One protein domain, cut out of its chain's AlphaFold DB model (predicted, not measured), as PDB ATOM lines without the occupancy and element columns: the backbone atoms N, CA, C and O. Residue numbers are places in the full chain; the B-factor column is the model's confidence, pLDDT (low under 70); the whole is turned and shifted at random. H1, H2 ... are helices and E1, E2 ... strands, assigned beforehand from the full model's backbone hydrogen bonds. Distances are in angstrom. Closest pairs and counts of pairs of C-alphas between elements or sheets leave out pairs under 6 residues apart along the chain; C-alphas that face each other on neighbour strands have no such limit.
ATOM      1  N   LYS A   2     -48.181  28.352 -35.841       38.62
ATOM      2  CA  LYS A   2     -47.470  27.127 -35.441       38.62
ATOM      3  C   LYS A   2     -48.282  26.475 -34.323       38.62
ATOM      4  O   LYS A   2     -48.452  27.101 -33.280       38.62
ATOM      5  N   GLN A   3     -48.824  25.279 -34.555       46.91
ATOM      6  CA  GLN A   3     -49.411  24.484 -33.480       46.91
ATOM      7  C   GLN A   3     -48.311  24.260 -32.440       46.91
ATOM      8  O   GLN A   3     -47.296  23.627 -32.726       46.91
ATOM      9  N   HIS A   4     -48.462  24.849 -31.256       49.06
ATOM     10  CA  HIS A   4     -47.644  24.453 -30.123       49.06
ATOM     11  C   HIS A   4     -47.996  22.992 -29.855       49.06
ATOM     12  O   HIS A   4     -49.133  22.703 -29.495       49.06
ATOM     13  N   HIS A   5     -47.051  22.078 -30.077       56.53
ATOM     14  CA  HIS A   5     -47.199  20.690 -29.659       56.53
ATOM     15  C   HIS A   5     -47.416  20.683 -28.143       56.53
ATOM     16  O   HIS A   5     -46.466  20.834 -27.369       56.53
ATOM     17  N   THR A   6     -48.673  20.580 -27.710       80.12
ATOM     18  CA  THR A   6     -48.992  20.389 -26.302       80.12
ATOM     19  C   THR A   6     -48.423  19.031 -25.904       80.12
ATOM     20  O   THR A   6     -48.537  18.043 -26.629       80.12
ATOM     21  N   ARG A   7     -47.724  18.979 -24.769       88.75
ATOM     22  CA  ARG A   7     -47.214  17.730 -24.187       88.75
ATOM     23  C   ARG A   7     -48.019  17.446 -22.919       88.75
ATOM     24  O   ARG A   7     -47.487  17.643 -21.828       88.75
ATOM     25  N   PRO A   8     -49.314  17.090 -23.049       93.56
ATOM     26  CA  PRO A   8     -50.232  17.004 -21.913       93.56
ATOM     27  C   PRO A   8     -49.855  15.879 -20.946       93.56
ATOM     28  O   PRO A   8     -50.180  15.928 -19.761       93.56
ATOM     29  N   PHE A   9     -49.150  14.857 -21.432       97.19
ATOM     30  CA  PHE A   9     -48.852  13.672 -20.648       97.19
ATOM     31  C   PHE A   9     -47.575  13.856 -19.831       97.19
ATOM     32  O   PHE A   9     -46.471  13.602 -20.314       97.19
ATOM     33  N   VAL A  10     -47.722  14.282 -18.580       96.50
ATOM     34  CA  VAL A  10     -46.628  14.334 -17.598       96.50
ATOM     35  C   VAL A  10     -46.412  12.945 -16.985       96.50
ATOM     36  O   VAL A  10     -47.371  12.216 -16.721       96.50
ATOM     37  N   CYS A  11     -45.158  12.541 -16.770       97.44
ATOM     38  CA  CYS A  11     -44.832  11.268 -16.124       97.44
ATOM     39  C   CYS A  11     -45.517  11.131 -14.750       97.44
ATOM     40  O   CYS A  11     -45.489  12.054 -13.939       97.44
ATOM     41  N   VAL A  12     -46.067   9.947 -14.450       97.00
ATOM     42  CA  VAL A  12     -46.735   9.674 -13.158       97.00
ATOM     43  C   VAL A  12     -45.791   9.776 -11.957       97.00
ATOM     44  O   VAL A  12     -46.242   9.989 -10.841       97.00
ATOM     45  N   PHE A  13     -44.480   9.664 -12.184       96.44
ATOM     46  CA  PHE A  13     -43.441   9.840 -11.168       96.44
ATOM     47  C   PHE A  13     -42.759  11.218 -11.239       96.44
ATOM     48  O   PHE A  13     -41.652  11.392 -10.733       96.44
ATOM     49  N   ASN A  14     -43.395  12.221 -11.857       95.25
ATOM     50  CA  ASN A  14     -42.869  13.590 -11.877       95.25
ATOM     51  C   ASN A  14     -42.687  14.166 -10.465       95.25
ATOM     52  O   ASN A  14     -41.698  14.843 -10.215       95.25
ATOM     53  N   TYR A  15     -43.573  13.814  -9.530       93.44
ATOM     54  CA  TYR A  15     -43.467  14.203  -8.117       93.44
ATOM     55  C   TYR A  15     -42.233  13.634  -7.398       93.44
ATOM     56  O   TYR A  15     -41.866  14.135  -6.345       93.44
ATOM     57  N   ALA A  16     -41.611  12.590  -7.952       93.25
ATOM     58  CA  ALA A  16     -40.407  11.958  -7.418       93.25
ATOM     59  C   ALA A  16     -39.148  12.315  -8.238       93.25
ATOM     60  O   ALA A  16     -38.105  11.682  -8.088       93.25
ATOM     61  N   GLY A  17     -39.241  13.302  -9.141       91.81
ATOM     62  CA  GLY A  17     -38.093  13.830  -9.884       91.81
ATOM     63  C   GLY A  17     -37.955  13.355 -11.333       91.81
ATOM     64  O   GLY A  17     -36.889  13.528 -11.920       91.81
ATOM     65  N   CYS A  18     -38.992  12.773 -11.951       95.00
ATOM     66  CA  CYS A  18     -38.975  12.474 -13.390       95.00
ATOM     67  C   CYS A  18     -39.623  13.598 -14.233       95.00
ATOM     68  O   CYS A  18     -40.844  13.594 -14.389       95.00
ATOM     69  N   PRO A  19     -38.854  14.492 -14.891       94.44
ATOM     70  CA  PRO A  19     -39.398  15.665 -15.592       94.44
ATOM     71  C   PRO A  19     -39.976  15.348 -16.986       94.44
ATOM     72  O   PRO A  19     -40.176  16.242 -17.807       94.44
ATOM     73  N   SER A  20     -40.164  14.069 -17.322       96.06
ATOM     74  CA  SER A  20     -40.511  13.661 -18.686       96.06
ATOM     75  C   SER A  20     -41.965  13.991 -19.027       96.06
ATOM     76  O   SER A  20     -42.882  13.647 -18.280       96.06
ATOM     77  N   THR A  21     -42.167  14.592 -20.200       96.50
ATOM     78  CA  THR A  21     -43.486  14.914 -20.760       96.50
ATOM     79  C   THR A  21     -43.625  14.394 -22.190       96.50
ATOM     80  O   THR A  21     -42.643  14.291 -22.933       96.50
ATOM     81  N   PHE A  22     -44.845  14.064 -22.610       96.69
ATOM     82  CA  PHE A  22     -45.109  13.410 -23.894       96.69
ATOM     83  C   PHE A  22     -46.287  14.057 -24.615       96.69
ATOM     84  O   PHE A  22     -47.224  14.544 -23.984       96.69
ATOM     85  N   ALA A  23     -46.220  14.057 -25.947       94.38
ATOM     86  CA  ALA A  23     -47.320  14.490 -26.804       94.38
ATOM     87  C   ALA A  23     -48.353  13.371 -27.000       94.38
ATOM     88  O   ALA A  23     -49.531  13.655 -27.181       94.38
ATOM     89  N   SER A  24     -47.929  12.103 -26.918       95.19
ATOM     90  CA  SER A  24     -48.812  10.953 -27.089       95.19
ATOM     91  C   SER A  24     -48.937  10.098 -25.826       95.19
ATOM     92  O   SER A  24     -47.982   9.849 -25.082       95.19
ATOM     93  N   LYS A  25     -50.145   9.570 -25.629       96.00
ATOM     94  CA  LYS A  25     -50.488   8.643 -24.548       96.00
ATOM     95  C   LYS A  25     -49.675   7.348 -24.593       96.00
ATOM     96  O   LYS A  25     -49.295   6.814 -23.551       96.00
ATOM     97  N   ASN A  26     -49.406   6.824 -25.788       97.19
ATOM     98  CA  ASN A  26     -48.679   5.564 -25.949       97.19
ATOM     99  C   ASN A  26     -47.208   5.704 -25.543       97.19
ATOM    100  O   ASN A  26     -46.683   4.828 -24.854       97.19
ATOM    101  N   GLU A  27     -46.555   6.814 -25.896       96.75
ATOM    102  CA  GLU A  27     -45.187   7.091 -25.449       96.75
ATOM    103  C   GLU A  27     -45.111   7.279 -23.938       96.75
ATOM    104  O   GLU A  27     -44.201   6.739 -23.310       96.75
ATOM    105  N   TRP A  28     -46.087   7.974 -23.353       97.56
ATOM    106  CA  TRP A  28     -46.186   8.156 -21.908       97.56
ATOM    107  C   TRP A  28     -46.311   6.823 -21.161       97.56
ATOM    108  O   TRP A  28     -45.497   6.537 -20.281       97.56
ATOM    109  N   LYS A  29     -47.253   5.952 -21.553       97.06
ATOM    110  CA  LYS A  29     -47.398   4.613 -20.949       97.06
ATOM    111  C   LYS A  29     -46.124   3.777 -21.107       97.06
ATOM    112  O   LYS A  29     -45.656   3.168 -20.143       97.06
ATOM    113  N   ARG A  30     -45.528   3.780 -22.306       95.88
ATOM    114  CA  ARG A  30     -44.277   3.060 -22.598       95.88
ATOM    115  C   ARG A  30     -43.117   3.576 -21.751       95.88
ATOM    116  O   ARG A  30     -42.317   2.776 -21.263       95.88
ATOM    117  N   HIS A  31     -43.015   4.889 -21.563       95.38
ATOM    118  CA  HIS A  31     -42.010   5.497 -20.700       95.38
ATOM    119  C   HIS A  31     -42.159   5.011 -19.260       95.38
ATOM    120  O   HIS A  31     -41.192   4.505 -18.701       95.38
ATOM    121  N   VAL A  32     -43.365   5.086 -18.688       95.69
ATOM    122  CA  VAL A  32     -43.598   4.672 -17.298       95.69
ATOM    123  C   VAL A  32     -43.260   3.194 -17.090       95.69
ATOM    124  O   VAL A  32     -42.511   2.857 -16.174       95.69
ATOM    125  N   SER A  33     -43.737   2.325 -17.985       92.56
ATOM    126  CA  SER A  33     -43.473   0.885 -17.911       92.56
ATOM    127  C   SER A  33     -41.977   0.552 -18.036       92.56
ATOM    128  O   SER A  33     -41.434  -0.185 -17.216       92.56
ATOM    129  N   SER A  34     -41.279   1.135 -19.017       89.25
ATOM    130  CA  SER A  34     -39.881   0.771 -19.308       89.25
ATOM    131  C   SER A  34     -38.842   1.441 -18.409       89.25
ATOM    132  O   SER A  34     -37.829   0.816 -18.095       89.25
ATOM    133  N   GLN A  35     -39.052   2.706 -18.034       90.56
ATOM    134  CA  GLN A  35     -38.055   3.486 -17.296       90.56
ATOM    135  C   GLN A  35     -38.179   3.312 -15.787       90.56
ATOM    136  O   GLN A  35     -37.159   3.270 -15.106       90.56
ATOM    137  N   HIS A  36     -39.410   3.191 -15.281       92.25
ATOM    138  CA  HIS A  36     -39.671   3.228 -13.838       92.25
ATOM    139  C   HIS A  36     -40.122   1.878 -13.301       92.25
ATOM    140  O   HIS A  36     -39.660   1.450 -12.248       92.25
ATOM    141  N   LEU A  37     -41.008   1.185 -14.025       92.06
ATOM    142  CA  LEU A  37     -41.556  -0.073 -13.526       92.06
ATOM    143  C   LEU A  37     -40.685  -1.279 -13.824       92.06
ATOM    144  O   LEU A  37     -40.656  -2.157 -12.972       92.06
ATOM    145  N   ALA A  38     -40.023  -1.345 -14.985       88.62
ATOM    146  CA  ALA A  38     -39.119  -2.436 -15.364       88.62
ATOM    147  C   ALA A  38     -39.647  -3.816 -14.907       88.62
ATOM    148  O   ALA A  38     -38.994  -4.516 -14.132       88.62
ATOM    149  N   LEU A  39     -40.896  -4.135 -15.286       91.19
ATOM    150  CA  LEU A  39     -41.663  -5.246 -14.697       91.19
ATOM    151  C   LEU A  39     -40.966  -6.596 -14.858       91.19
ATOM    152  O   LEU A  39     -41.074  -7.441 -13.974       91.19
ATOM    153  N   ASN A  40     -40.224  -6.763 -15.953       91.75
ATOM    154  CA  ASN A  40     -39.439  -7.954 -16.227       91.75
ATOM    155  C   ASN A  40     -37.963  -7.586 -16.367       91.75
ATOM    156  O   ASN A  40     -37.612  -6.563 -16.958       91.75
ATOM    157  N   LEU A 133     -48.097  -5.445 -10.390       95.56
ATOM    158  CA  LEU A 133     -48.893  -4.235 -10.581       95.56
ATOM    159  C   LEU A 133     -49.969  -4.117  -9.484       95.56
ATOM    160  O   LEU A 133     -50.458  -5.130  -8.974       95.56
ATOM    161  N   PRO A 134     -50.366  -2.890  -9.104       96.38
ATOM    162  CA  PRO A 134     -51.349  -2.696  -8.051       96.38
ATOM    163  C   PRO A 134     -52.712  -3.218  -8.505       96.38
ATOM    164  O   PRO A 134     -53.158  -2.948  -9.619       96.38
ATOM    165  N   ARG A 135     -53.401  -3.928  -7.606       96.94
ATOM    166  CA  ARG A 135     -54.757  -4.451  -7.849       96.94
ATOM    167  C   ARG A 135     -55.868  -3.489  -7.432       96.94
ATOM    168  O   ARG A 135     -57.037  -3.786  -7.646       96.94
ATOM    169  N   HIS A 136     -55.507  -2.376  -6.802       97.44
ATOM    170  CA  HIS A 136     -56.423  -1.319  -6.403       97.44
ATOM    171  C   HIS A 136     -55.742   0.035  -6.577       97.44
ATOM    172  O   HIS A 136     -54.647   0.237  -6.046       97.44
ATOM    173  N   MET A 137     -56.400   0.977  -7.253       97.38
ATOM    174  CA  MET A 137     -55.968   2.374  -7.303       97.38
ATOM    175  C   MET A 137     -57.144   3.340  -7.422       97.38
ATOM    176  O   MET A 137     -58.227   2.967  -7.861       97.38
ATOM    177  N   ARG A 138     -56.905   4.607  -7.079       97.56
ATOM    178  CA  ARG A 138     -57.871   5.702  -7.232       97.56
ATOM    179  C   ARG A 138     -57.392   6.713  -8.272       97.56
ATOM    180  O   ARG A 138     -56.194   6.813  -8.563       97.56
ATOM    181  N   CYS A 139     -58.340   7.432  -8.867       97.38
ATOM    182  CA  CYS A 139     -58.030   8.553  -9.744       97.38
ATOM    183  C   CYS A 139     -57.501   9.746  -8.919       97.38
ATOM    184  O   CYS A 139     -58.143  10.109  -7.937       97.38
ATOM    185  N   PRO A 140     -56.374  10.368  -9.311       96.69
ATOM    186  CA  PRO A 140     -55.824  11.543  -8.627       96.69
ATOM    187  C   PRO A 140     -56.424  12.880  -9.100       96.69
ATOM    188  O   PRO A 140     -56.043  13.945  -8.620       96.69
ATOM    189  N   ALA A 141     -57.315  12.872 -10.097       96.12
ATOM    190  CA  ALA A 141     -57.926  14.101 -10.594       96.12
ATOM    191  C   ALA A 141     -58.911  14.671  -9.561       96.12
ATOM    192  O   ALA A 141     -59.793  13.964  -9.069       96.12
ATOM    193  N   VAL A 142     -58.789  15.966  -9.262       94.44
ATOM    194  CA  VAL A 142     -59.647  16.652  -8.284       94.44
ATOM    195  C   VAL A 142     -61.117  16.525  -8.691       94.44
ATOM    196  O   VAL A 142     -61.494  16.867  -9.809       94.44
ATOM    197  N   GLY A 143     -61.953  16.035  -7.773       93.62
ATOM    198  CA  GLY A 143     -63.384  15.820  -8.011       93.62
ATOM    199  C   GLY A 143     -63.730  14.520  -8.748       93.62
ATOM    200  O   GLY A 143     -64.912  14.236  -8.942       93.62
ATOM    201  N   CYS A 144     -62.742  13.701  -9.124       96.44
ATOM    202  CA  CYS A 144     -62.970  12.379  -9.695       96.44
ATOM    203  C   CYS A 144     -62.898  11.300  -8.605       96.44
ATOM    204  O   CYS A 144     -61.880  11.136  -7.943       96.44
ATOM    205  N   ASN A 145     -63.973  10.524  -8.446       95.75
ATOM    206  CA  ASN A 145     -64.057   9.452  -7.446       95.75
ATOM    207  C   ASN A 145     -63.934   8.048  -8.056       95.75
ATOM    208  O   ASN A 145     -64.344   7.073  -7.436       95.75
ATOM    209  N   HIS A 146     -63.410   7.927  -9.280       97.56
ATOM    210  CA  HIS A 146     -63.235   6.620  -9.910       97.56
ATOM    211  C   HIS A 146     -62.171   5.783  -9.193       97.56
ATOM    212  O   HIS A 146     -61.061   6.249  -8.917       97.56
ATOM    213  N   GLU A 147     -62.516   4.520  -8.959       97.81
ATOM    214  CA  GLU A 147     -61.657   3.507  -8.354       97.81
ATOM    215  C   GLU A 147     -61.497   2.333  -9.322       97.81
ATOM    216  O   GLU A 147     -62.436   1.955 -10.025       97.81
ATOM    217  N   PHE A 148     -60.298   1.765  -9.355       98.25
ATOM    218  CA  PHE A 148     -59.902   0.689 -10.255       98.25
ATOM    219  C   PHE A 148     -59.549  -0.527  -9.420       98.25
ATOM    220  O   PHE A 148     -58.773  -0.411  -8.472       98.25
ATOM    221  N   ASN A 149     -60.114  -1.681  -9.768       98.06
ATOM    222  CA  ASN A 149     -60.038  -2.890  -8.960       98.06
ATOM    223  C   ASN A 149     -59.753  -4.112  -9.831       98.06
ATOM    224  O   ASN A 149     -60.339  -4.286 -10.894       98.06
ATOM    225  N   GLY A 150     -58.898  -5.003  -9.340       97.38
ATOM    226  CA  GLY A 150     -58.539  -6.239 -10.021       97.38
ATOM    227  C   GLY A 150     -57.210  -6.156 -10.780       97.38
ATOM    228  O   GLY A 150     -56.445  -5.209 -10.620       97.38
ATOM    229  N   PRO A 151     -56.880  -7.189 -11.573       96.56
ATOM    230  CA  PRO A 151     -55.565  -7.320 -12.206       96.56
ATOM    231  C   PRO A 151     -55.268  -6.242 -13.260       96.56
ATOM    232  O   PRO A 151     -54.102  -5.994 -13.539       96.56
ATOM    233  N   GLN A 152     -56.295  -5.592 -13.821       97.00
ATOM    234  CA  GLN A 152     -56.147  -4.534 -14.830       97.00
ATOM    235  C   GLN A 152     -56.195  -3.121 -14.231       97.00
ATOM    236  O   GLN A 152     -56.152  -2.145 -14.974       97.00
ATOM    237  N   ALA A 153     -56.244  -2.986 -12.898       98.00
ATOM    238  CA  ALA A 153     -56.433  -1.691 -12.245       98.00
ATOM    239  C   ALA A 153     -55.371  -0.651 -12.645       98.00
ATOM    240  O   ALA A 153     -55.663   0.541 -12.735       98.00
ATOM    241  N   TRP A 154     -54.140  -1.097 -12.920       97.75
ATOM    242  CA  TRP A 154     -53.091  -0.242 -13.466       97.75
ATOM    243  C   TRP A 154     -53.403   0.293 -14.856       97.75
ATOM    244  O   TRP A 154     -53.410   1.510 -15.052       97.75
ATOM    245  N   ASP A 155     -53.675  -0.593 -15.804       97.50
ATOM    246  CA  ASP A 155     -53.919  -0.203 -17.188       97.50
ATOM    247  C   ASP A 155     -55.189   0.645 -17.307       97.50
ATOM    248  O   ASP A 155     -55.161   1.710 -17.924       97.50
ATOM    249  N   GLU A 156     -56.268   0.250 -16.627       98.38
ATOM    250  CA  GLU A 156     -57.524   1.002 -16.585       98.38
ATOM    251  C   GLU A 156     -57.332   2.408 -16.003       98.38
ATOM    252  O   GLU A 156     -57.832   3.388 -16.569       98.38
ATOM    253  N   ARG A 157     -56.557   2.540 -14.915       97.88
ATOM    254  CA  ARG A 157     -56.224   3.850 -14.349       97.88
ATOM    255  C   ARG A 157     -55.437   4.695 -15.337       97.88
ATOM    256  O   ARG A 157     -55.759   5.868 -15.507       97.88
ATOM    257  N   MET A 158     -54.406   4.140 -15.974       98.00
ATOM    258  CA  MET A 158     -53.573   4.882 -16.929       98.00
ATOM    259  C   MET A 158     -54.404   5.363 -18.126       98.00
ATOM    260  O   MET A 158     -54.287   6.517 -18.541       98.00
ATOM    261  N   GLU A 159     -55.294   4.518 -18.644       98.25
ATOM    262  CA  GLU A 159     -56.244   4.863 -19.706       98.25
ATOM    263  C   GLU A 159     -57.227   5.963 -19.285       98.25
ATOM    264  O   GLU A 159     -57.522   6.876 -20.062       98.25
ATOM    265  N   HIS A 160     -57.727   5.897 -18.052       98.25
ATOM    266  CA  HIS A 160     -58.640   6.886 -17.500       98.25
ATOM    267  C   HIS A 160     -57.961   8.239 -17.268       98.25
ATOM    268  O   HIS A 160     -58.446   9.257 -17.760       98.25
ATOM    269  N   VAL A 161     -56.823   8.252 -16.574       97.88
ATOM    270  CA  VAL A 161     -56.074   9.470 -16.238       97.88
ATOM    271  C   VAL A 161     -55.562  10.184 -17.484       97.88
ATOM    272  O   VAL A 161     -55.528  11.412 -17.499       97.88
ATOM    273  N   ALA A 162     -55.243   9.455 -18.558       97.62
ATOM    274  CA  ALA A 162     -54.892  10.062 -19.841       97.62
ATOM    275  C   ALA A 162     -55.939  11.090 -20.311       97.62
ATOM    276  O   ALA A 162     -55.566  12.175 -20.746       97.62
ATOM    277  N   ARG A 163     -57.235  10.795 -20.137       97.62
ATOM    278  CA  ARG A 163     -58.326  11.714 -20.511       97.62
ATOM    279  C   ARG A 163     -58.340  12.978 -19.653       97.62
ATOM    280  O   ARG A 163     -58.610  14.058 -20.168       97.62
ATOM    281  N   HIS A 164     -58.038  12.854 -18.362       97.69
ATOM    282  CA  HIS A 164     -57.911  14.008 -17.468       97.69
ATOM    283  C   HIS A 164     -56.717  14.889 -17.853       97.69
ATOM    284  O   HIS A 164     -56.835  16.108 -17.871       97.69
ATOM    285  N   LEU A 165     -55.582  14.290 -18.229       96.56
ATOM    286  CA  LEU A 165     -54.405  15.034 -18.689       96.56
ATOM    287  C   LEU A 165     -54.688  15.822 -19.977       96.56
ATOM    288  O   LEU A 165     -54.304  16.986 -20.083       96.56
ATOM    289  N   GLU A 166     -55.403  15.221 -20.929       96.00
ATOM    290  CA  GLU A 166     -55.840  15.896 -22.159       96.00
ATOM    291  C   GLU A 166     -56.790  17.065 -21.855       96.00
ATOM    292  O   GLU A 166     -56.565  18.187 -22.306       96.00
ATOM    293  N   ARG A 167     -57.820  16.841 -21.028       96.00
ATOM    294  CA  ARG A 167     -58.778  17.892 -20.643       96.00
ATOM    295  C   ARG A 167     -58.136  19.025 -19.849       96.00
ATOM    296  O   ARG A 167     -58.518  20.179 -20.035       96.00
ATOM    297  N   ALA A 168     -57.170  18.714 -18.990       95.25
ATOM    298  CA  ALA A 168     -56.414  19.718 -18.254       95.25
ATOM    299  C   ALA A 168     -55.567  20.591 -19.189       95.25
ATOM    300  O   ALA A 168     -55.503  21.804 -19.007       95.25
ATOM    301  N   ALA A 169     -54.970  20.004 -20.231       93.38
ATOM    302  CA  ALA A 169     -54.237  20.763 -21.243       93.38
ATOM    303  C   ALA A 169     -55.143  21.660 -22.102       93.38
ATOM    304  O   ALA A 169     -54.712  22.734 -22.517       93.38
ATOM    305  N   ASP A 170     -56.403  21.265 -22.298       93.81
ATOM    306  CA  ASP A 170     -57.445  22.098 -22.915       93.81
ATOM    307  C   ASP A 170     -58.010  23.180 -21.969       93.81
ATOM    308  O   ASP A 170     -58.889  23.946 -22.365       93.81
ATOM    309  N   GLY A 171     -57.576  23.228 -20.702       93.19
ATOM    310  CA  GLY A 171     -58.106  24.145 -19.687       93.19
ATOM    311  C   GLY A 171     -59.530  23.818 -19.216       93.19
ATOM    312  O   GLY A 171     -60.177  24.653 -18.590       93.19
ATOM    313  N   LYS A 172     -60.033  22.615 -19.516       93.88
ATOM    314  CA  LYS A 172     -61.386  22.159 -19.146       93.88
ATOM    315  C   LYS A 172     -61.448  21.563 -17.741       93.88
ATOM    316  O   LYS A 172     -62.530  21.447 -17.176       93.88
ATOM    317  N   GLU A 173     -60.303  21.165 -17.194       95.00
ATOM    318  CA  GLU A 173     -60.155  20.550 -15.874       95.00
ATOM    319  C   GLU A 173     -58.867  21.060 -15.196       95.00
ATOM    320  O   GLU A 173     -57.954  21.529 -15.881       95.00
ATOM    321  N   PRO A 174     -58.765  21.009 -13.855       94.38
ATOM    322  CA  PRO A 174     -57.527  21.351 -13.159       94.38
ATOM    323  C   PRO A 174     -56.397  20.366 -13.492       94.38
ATOM    324  O   PRO A 174     -56.632  19.200 -13.810       94.38
ATOM    325  N   VAL A 175     -55.147  20.829 -13.374       93.06
ATOM    326  CA  VAL A 175     -53.957  19.995 -13.605       93.06
ATOM    327  C   VAL A 175     -53.939  18.814 -12.634       93.06
ATOM    328  O   VAL A 175     -54.019  18.997 -11.419       93.06
ATOM    329  N   VAL A 176     -53.789  17.605 -13.178       95.12
ATOM    330  CA  VAL A 176     -53.657  16.376 -12.388       95.12
ATOM    331  C   VAL A 176     -52.328  16.390 -11.638       95.12
ATOM    332  O   VAL A 176     -51.266  16.550 -12.244       95.12
ATOM    333  N   ARG A 177     -52.381  16.189 -10.320       93.69
ATOM    334  CA  ARG A 177     -51.199  16.045  -9.467       93.69
ATOM    335  C   ARG A 177     -51.020  14.583  -9.102       93.69
ATOM    336  O   ARG A 177     -51.927  13.961  -8.569       93.69
ATOM    337  N   PHE A 178     -49.856  14.039  -9.426       95.38
ATOM    338  CA  PHE A 178     -49.479  12.689  -9.026       95.38
ATOM    339  C   PHE A 178     -48.698  12.714  -7.719       95.38
ATOM    340  O   PHE A 178     -48.007  13.688  -7.422       95.38
ATOM    341  N   GLY A 179     -48.735  11.593  -7.012       92.62
ATOM    342  CA  GLY A 179     -48.028  11.401  -5.753       92.62
ATOM    343  C   GLY A 179     -48.665  12.077  -4.537       92.62
ATOM    344  O   GLY A 179     -49.629  12.833  -4.636       92.62
ATOM    345  N   GLY A 180     -48.091  11.804  -3.367       85.31
ATOM    346  CA  GLY A 180     -48.481  12.440  -2.109       85.31
ATOM    347  C   GLY A 180     -49.886  12.058  -1.635       85.31
ATOM    348  O   GLY A 180     -50.332  10.927  -1.829       85.31
ATOM    349  N   GLU A 181     -50.557  13.000  -0.971       82.88
ATOM    350  CA  GLU A 181     -51.903  12.815  -0.406       82.88
ATOM    351  C   GLU A 181     -52.983  12.734  -1.497       82.88
ATOM    352  O   GLU A 181     -53.906  11.927  -1.382       82.88
ATOM    353  N   ASP A 182     -52.812  13.490  -2.587       83.56
ATOM    354  CA  ASP A 182     -53.724  13.513  -3.741       83.56
ATOM    355  C   ASP A 182     -53.727  12.180  -4.522       83.56
ATOM    356  O   ASP A 182     -54.690  11.848  -5.211       83.56
ATOM    357  N   ASP A 183     -52.664  11.380  -4.393       94.31
ATOM    358  CA  ASP A 183     -52.502  10.096  -5.082       94.31
ATOM    359  C   ASP A 183     -51.850   9.044  -4.172       94.31
ATOM    360  O   ASP A 183     -50.830   8.408  -4.487       94.31
ATOM    361  N   PHE A 184     -52.439   8.867  -2.991       93.50
ATOM    362  CA  PHE A 184     -51.889   7.977  -1.972       93.50
ATOM    363  C   PHE A 184     -51.801   6.518  -2.448       93.50
ATOM    364  O   PHE A 184     -50.878   5.807  -2.059       93.50
ATOM    365  N   THR A 185     -52.724   6.058  -3.307       96.50
ATOM    366  CA  THR A 185     -52.710   4.668  -3.804       96.50
ATOM    367  C   THR A 185     -51.492   4.375  -4.677       96.50
ATOM    368  O   THR A 185     -50.853   3.340  -4.479       96.50
ATOM    369  N   LEU A 186     -51.112   5.300  -5.570       96.69
ATOM    370  CA  LEU A 186     -49.879   5.192  -6.348       96.69
ATOM    371  C   LEU A 186     -48.660   5.255  -5.428       96.69
ATOM    372  O   LEU A 186     -47.767   4.419  -5.530       96.69
ATOM    373  N   THR A 187     -48.633   6.240  -4.530       94.88
ATOM    374  CA  THR A 187     -47.480   6.517  -3.664       94.88
ATOM    375  C   THR A 187     -47.191   5.359  -2.711       94.88
ATOM    376  O   THR A 187     -46.047   4.924  -2.579       94.88
ATOM    377  N   ASN A 188     -48.226   4.807  -2.075       94.75
ATOM    378  CA  ASN A 188     -48.100   3.683  -1.150       94.75
ATOM    379  C   ASN A 188     -47.642   2.404  -1.866       94.75
ATOM    380  O   ASN A 188     -46.756   1.704  -1.383       94.75
ATOM    381  N   TRP A 189     -48.196   2.114  -3.048       95.81
ATOM    382  CA  TRP A 189     -47.736   0.979  -3.848       95.81
ATOM    383  C   TRP A 189     -46.284   1.165  -4.303       95.81
ATOM    384  O   TRP A 189     -45.458   0.280  -4.082       95.81
ATOM    385  N   ALA A 190     -45.947   2.327  -4.868       95.12
ATOM    386  CA  ALA A 190     -44.627   2.597  -5.429       95.12
ATOM    387  C   ALA A 190     -43.508   2.627  -4.373       95.12
ATOM    388  O   ALA A 190     -42.367   2.294  -4.692       95.12
ATOM    389  N   SER A 191     -43.826   3.002  -3.131       92.94
ATOM    390  CA  SER A 191     -42.884   3.012  -2.001       92.94
ATOM    391  C   SER A 191     -42.830   1.704  -1.212       92.94
ATOM    392  O   SER A 191     -41.990   1.552  -0.323       92.94
ATOM    393  N   SER A 192     -43.699   0.740  -1.533       92.25
ATOM    394  CA  SER A 192     -43.716  -0.550  -0.846       92.25
ATOM    395  C   SER A 192     -42.389  -1.303  -1.045       92.25
ATOM    396  O   SER A 192     -41.793  -1.204  -2.118       92.25
ATOM    397  N   PRO A 193     -41.926  -2.109  -0.071       87.44
ATOM    398  CA  PRO A 193     -40.645  -2.820  -0.172       87.44
ATOM    399  C   PRO A 193     -40.511  -3.735  -1.398       87.44
ATOM    400  O   PRO A 193     -39.405  -3.981  -1.865       87.44
ATOM    401  N   GLN A 194     -41.631  -4.248  -1.916       86.56
ATOM    402  CA  GLN A 194     -41.646  -5.145  -3.078       86.56
ATOM    403  C   GLN A 194     -41.512  -4.387  -4.405       86.56
ATOM    404  O   GLN A 194     -41.035  -4.941  -5.391       86.56
ATOM    405  N   VAL A 195     -41.940  -3.122  -4.442       91.38
ATOM    406  CA  VAL A 195     -41.970  -2.298  -5.657       91.38
ATOM    407  C   VAL A 195     -40.816  -1.306  -5.647       91.38
ATOM    408  O   VAL A 195     -40.075  -1.245  -6.618       91.38
ATOM    409  N   TYR A 196     -40.635  -0.562  -4.559       90.31
ATOM    410  CA  TYR A 196     -39.472   0.283  -4.276       90.31
ATOM    411  C   TYR A 196     -39.008   1.164  -5.453       90.31
ATOM    412  O   TYR A 196     -37.828   1.217  -5.795       90.31
ATOM    413  N   VAL A 197     -39.961   1.826  -6.113       92.19
ATOM    414  CA  VAL A 197     -39.705   2.752  -7.231       92.19
ATOM    415  C   VAL A 197     -39.588   4.192  -6.727       92.19
ATOM    416  O   VAL A 197     -38.949   5.015  -7.371       92.19
ATOM    417  N   VAL A 198     -40.161   4.508  -5.561       92.75
ATOM    418  CA  VAL A 198     -40.002   5.816  -4.910       92.75
ATOM    419  C   VAL A 198     -39.643   5.662  -3.435       92.75
ATOM    420  O   VAL A 198     -40.114   4.741  -2.768       92.75
ATOM    421  N   ARG A 199     -38.840   6.585  -2.905       90.31
ATOM    422  CA  ARG A 199     -38.470   6.659  -1.485       90.31
ATOM    423  C   ARG A 199     -38.810   8.033  -0.928       90.31
ATOM    424  O   ARG A 199     -38.668   9.035  -1.619       90.31
ATOM    425  N   ARG A 200     -39.256   8.082   0.330       88.06
ATOM    426  CA  ARG A 200     -39.502   9.346   1.029       88.06
ATOM    427  C   ARG A 200     -38.174   9.976   1.448       88.06
ATOM    428  O   ARG A 200     -37.358   9.309   2.086       88.06
ATOM    429  N   THR A 201     -37.981  11.249   1.129       85.12
ATOM    430  CA  THR A 201     -36.797  12.031   1.505       85.12
ATOM    431  C   THR A 201     -37.126  13.032   2.610       85.12
ATOM    432  O   THR A 201     -38.287  13.343   2.876       85.12
ATOM    433  N   ASN A 202     -36.085  13.566   3.252       77.00
ATOM    434  CA  ASN A 202     -36.209  14.666   4.217       77.00
ATOM    435  C   ASN A 202     -36.223  16.052   3.545       77.00
ATOM    436  O   ASN A 202     -36.225  17.069   4.235       77.00
ATOM    437  N   THR A 203     -36.174  16.110   2.211       71.38
ATOM    438  CA  THR A 203     -36.202  17.365   1.452       71.38
ATOM    439  C   THR A 203     -37.638  17.858   1.278       71.38
ATOM    440  O   THR A 203     -38.586  17.085   1.380       71.38
ATOM    441  N   ALA A 204     -37.809  19.152   0.988       60.38
ATOM    442  CA  ALA A 204     -39.125  19.761   0.772       60.38
ATOM    443  C   ALA A 204     -39.925  19.113  -0.380       60.38
ATOM    444  O   ALA A 204     -41.150  19.154  -0.363       60.38
ATOM    445  N   GLU A 205     -39.243  18.485  -1.346       62.22
ATOM    446  CA  GLU A 205     -39.869  17.747  -2.458       62.22
ATOM    447  C   GLU A 205     -40.374  16.345  -2.052       62.22
ATOM    448  O   GLU A 205     -41.128  15.719  -2.790       62.22
ATOM    449  N   GLY A 206     -40.026  15.869  -0.850       84.88
ATOM    450  CA  GLY A 206     -40.640  14.743  -0.136       84.88
ATOM    451  C   GLY A 206     -40.412  13.338  -0.703       84.88
ATOM    452  O   GLY A 206     -40.468  12.377   0.067       84.88
ATOM    453  N   TRP A 207     -40.148  13.190  -2.003       91.62
ATOM    454  CA  TRP A 207     -40.001  11.904  -2.685       91.62
ATOM    455  C   TRP A 207     -38.868  11.920  -3.709       91.62
ATOM    456  O   TRP A 207     -38.665  12.899  -4.419       91.62
ATOM    457  N   GLU A 208     -38.175  10.793  -3.833       91.06
ATOM    458  CA  GLU A 208     -37.169  10.564  -4.868       91.06
ATOM    459  C   GLU A 208     -37.429   9.256  -5.612       91.06
ATOM    460  O   GLU A 208     -37.887   8.265  -5.034       91.06
ATOM    461  N   LEU A 209     -37.139   9.259  -6.910       91.19
ATOM    462  CA  LEU A 209     -37.250   8.100  -7.780       91.19
ATOM    463  C   LEU A 209     -36.022   7.195  -7.625       91.19
ATOM    464  O   LEU A 209     -34.883   7.631  -7.790       91.19
ATOM    465  N   ILE A 210     -36.267   5.910  -7.388       88.94
ATOM    466  CA  ILE A 210     -35.243   4.874  -7.282       88.94
ATOM    467  C   ILE A 210     -35.274   4.013  -8.543       88.94
ATOM    468  O   ILE A 210     -36.339   3.611  -9.008       88.94
ATOM    469  N   ASN A 211     -34.101   3.698  -9.098       84.44
ATOM    470  CA  ASN A 211     -34.006   2.684 -10.143       84.44
ATOM    471  C   ASN A 211     -33.868   1.302  -9.486       84.44
ATOM    472  O   ASN A 211     -32.796   0.995  -8.967       84.44
ATOM    473  N   PRO A 212     -34.893   0.440  -9.536       77.56
ATOM    474  CA  PRO A 212     -34.887  -0.813  -8.788       77.56
ATOM    475  C   PRO A 212     -33.880  -1.843  -9.323       77.56
ATOM    476  O   PRO A 212     -33.577  -2.808  -8.632       77.56
ATOM    477  N   LEU A 213     -33.353  -1.660 -10.541       78.06
ATOM    478  CA  LEU A 213     -32.374  -2.563 -11.163       78.06
ATOM    479  C   LEU A 213     -30.945  -1.993 -11.183       78.06
ATOM    480  O   LEU A 213     -30.027  -2.656 -11.663       78.06
ATOM    481  N   LYS A 214     -30.731  -0.774 -10.668       68.19
ATOM    482  CA  LYS A 214     -29.404  -0.183 -10.456       68.19
ATOM    483  C   LYS A 214     -29.224   0.055  -8.960       68.19
ATOM    484  O   LYS A 214     -29.950   0.858  -8.387       68.19
ATOM    485  N   GLY A 215     -28.216  -0.565  -8.341       51.94
ATOM    486  CA  GLY A 215     -27.714  -0.067  -7.052       51.94
ATOM    487  C   GLY A 215     -27.432   1.433  -7.188       51.94
ATOM    488  O   GLY A 215     -26.920   1.846  -8.230       51.94
ATOM    489  N   GLU A 216     -27.875   2.258  -6.234       32.03
ATOM    490  CA  GLU A 216     -28.035   3.694  -6.496       32.03
ATOM    491  C   GLU A 216     -26.733   4.356  -6.958       32.03
ATOM    492  O   GLU A 216     -25.763   4.495  -6.213       32.03
ATOM    493  N   VAL A 217     -26.751   4.821  -8.203       27.39
ATOM    494  CA  VAL A 217     -25.848   5.849  -8.704       27.39
ATOM    495  C   VAL A 217     -26.718   6.806  -9.515       27.39
ATOM    496  O   VAL A 217     -27.034   6.543 -10.677       27.39
ATOM    497  N   GLY A 218     -27.178   7.885  -8.884       26.05
ATOM    498  CA  GLY A 218     -27.552   9.097  -9.615       26.05
ATOM    499  C   GLY A 218     -26.289   9.891  -9.993       26.05
ATOM    500  O   GLY A 218     -25.227   9.623  -9.425       26.05
TER     501      GLY A 218
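Overview. This is residues 2 to 40 and 133 to 218 of the 261 residues of an uncharacterized protein of Colletotrichum gloeosporioides (strain Cg-14) (UniProt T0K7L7). Two small strand hairpins, E1 E2 and E3 E4, sit at either end of the short helix H3, which bridges them; the long helix H2 packs on E1 and E2 with its residues 153 to 161, and H1 is angled steeply near it. Unnamed residues 2 to 24 run from far out to within 2 A of the mean of the C-alphas. The printed part has 125 residues, under half in named elements, in the order H1 E1 E2 H2 H3 E3 E4; both sheets are antiparallel and the class is mixed, helices and strands. It is compact, with a radius of gyration of the C-alphas of 14.4 A and spans of 43 by 35 by 31 A.

Arrangement. Residues 9 to 10 pair with residues 21 to 22, antiparallel. H1, residues 25 to 37, is close to but not clearly touching H2, residues 153 to 169: the closest C-alphas, of Lys 25 and Ala 162, are 6.6 A apart, at a steep tilt of 52 degrees, opposite ways. E1, residues 136 to 138, and E2, residues 147 to 149, form an antiparallel hairpin, with N 148 and O 137 at 2.8 A. The closest C-alphas of E1 and H2, His 136 and Ala 153, are 5.9 A apart. For H3, residues 184 to 191, the closest C-alphas to E1 are those of Thr 185 and Met 137, 5.3 A. E3, residues 198 to 200, comes nearest H3 at the C-alphas of Val 198 and Ser 191, 5.0 A. E3 and E4, residues 207 to 209, form an antiparallel hairpin, with N 199 and O 208 at 2.9 A. Each O i to N i+4 pair is within hydrogen-bond range in H1 and H3, and 11 of 13 in H2.

Along the chain. H1 begins at C-alpha 25, (-50.488, 8.643, -24.548), and is 16.7 A long; H2 is 24.3 A and H3 10.3 A. E4 ends at C-alpha 209, (-37.250, 8.100, -7.780).

Size, cuts and confidence. Residues 41 to 132 are not printed, with 11.6 A between C-alphas 40 and 133. The link H2 to H3 is long. Residues 2 to 5, 204 to 205 and 214 to 218 have pLDDT under 70.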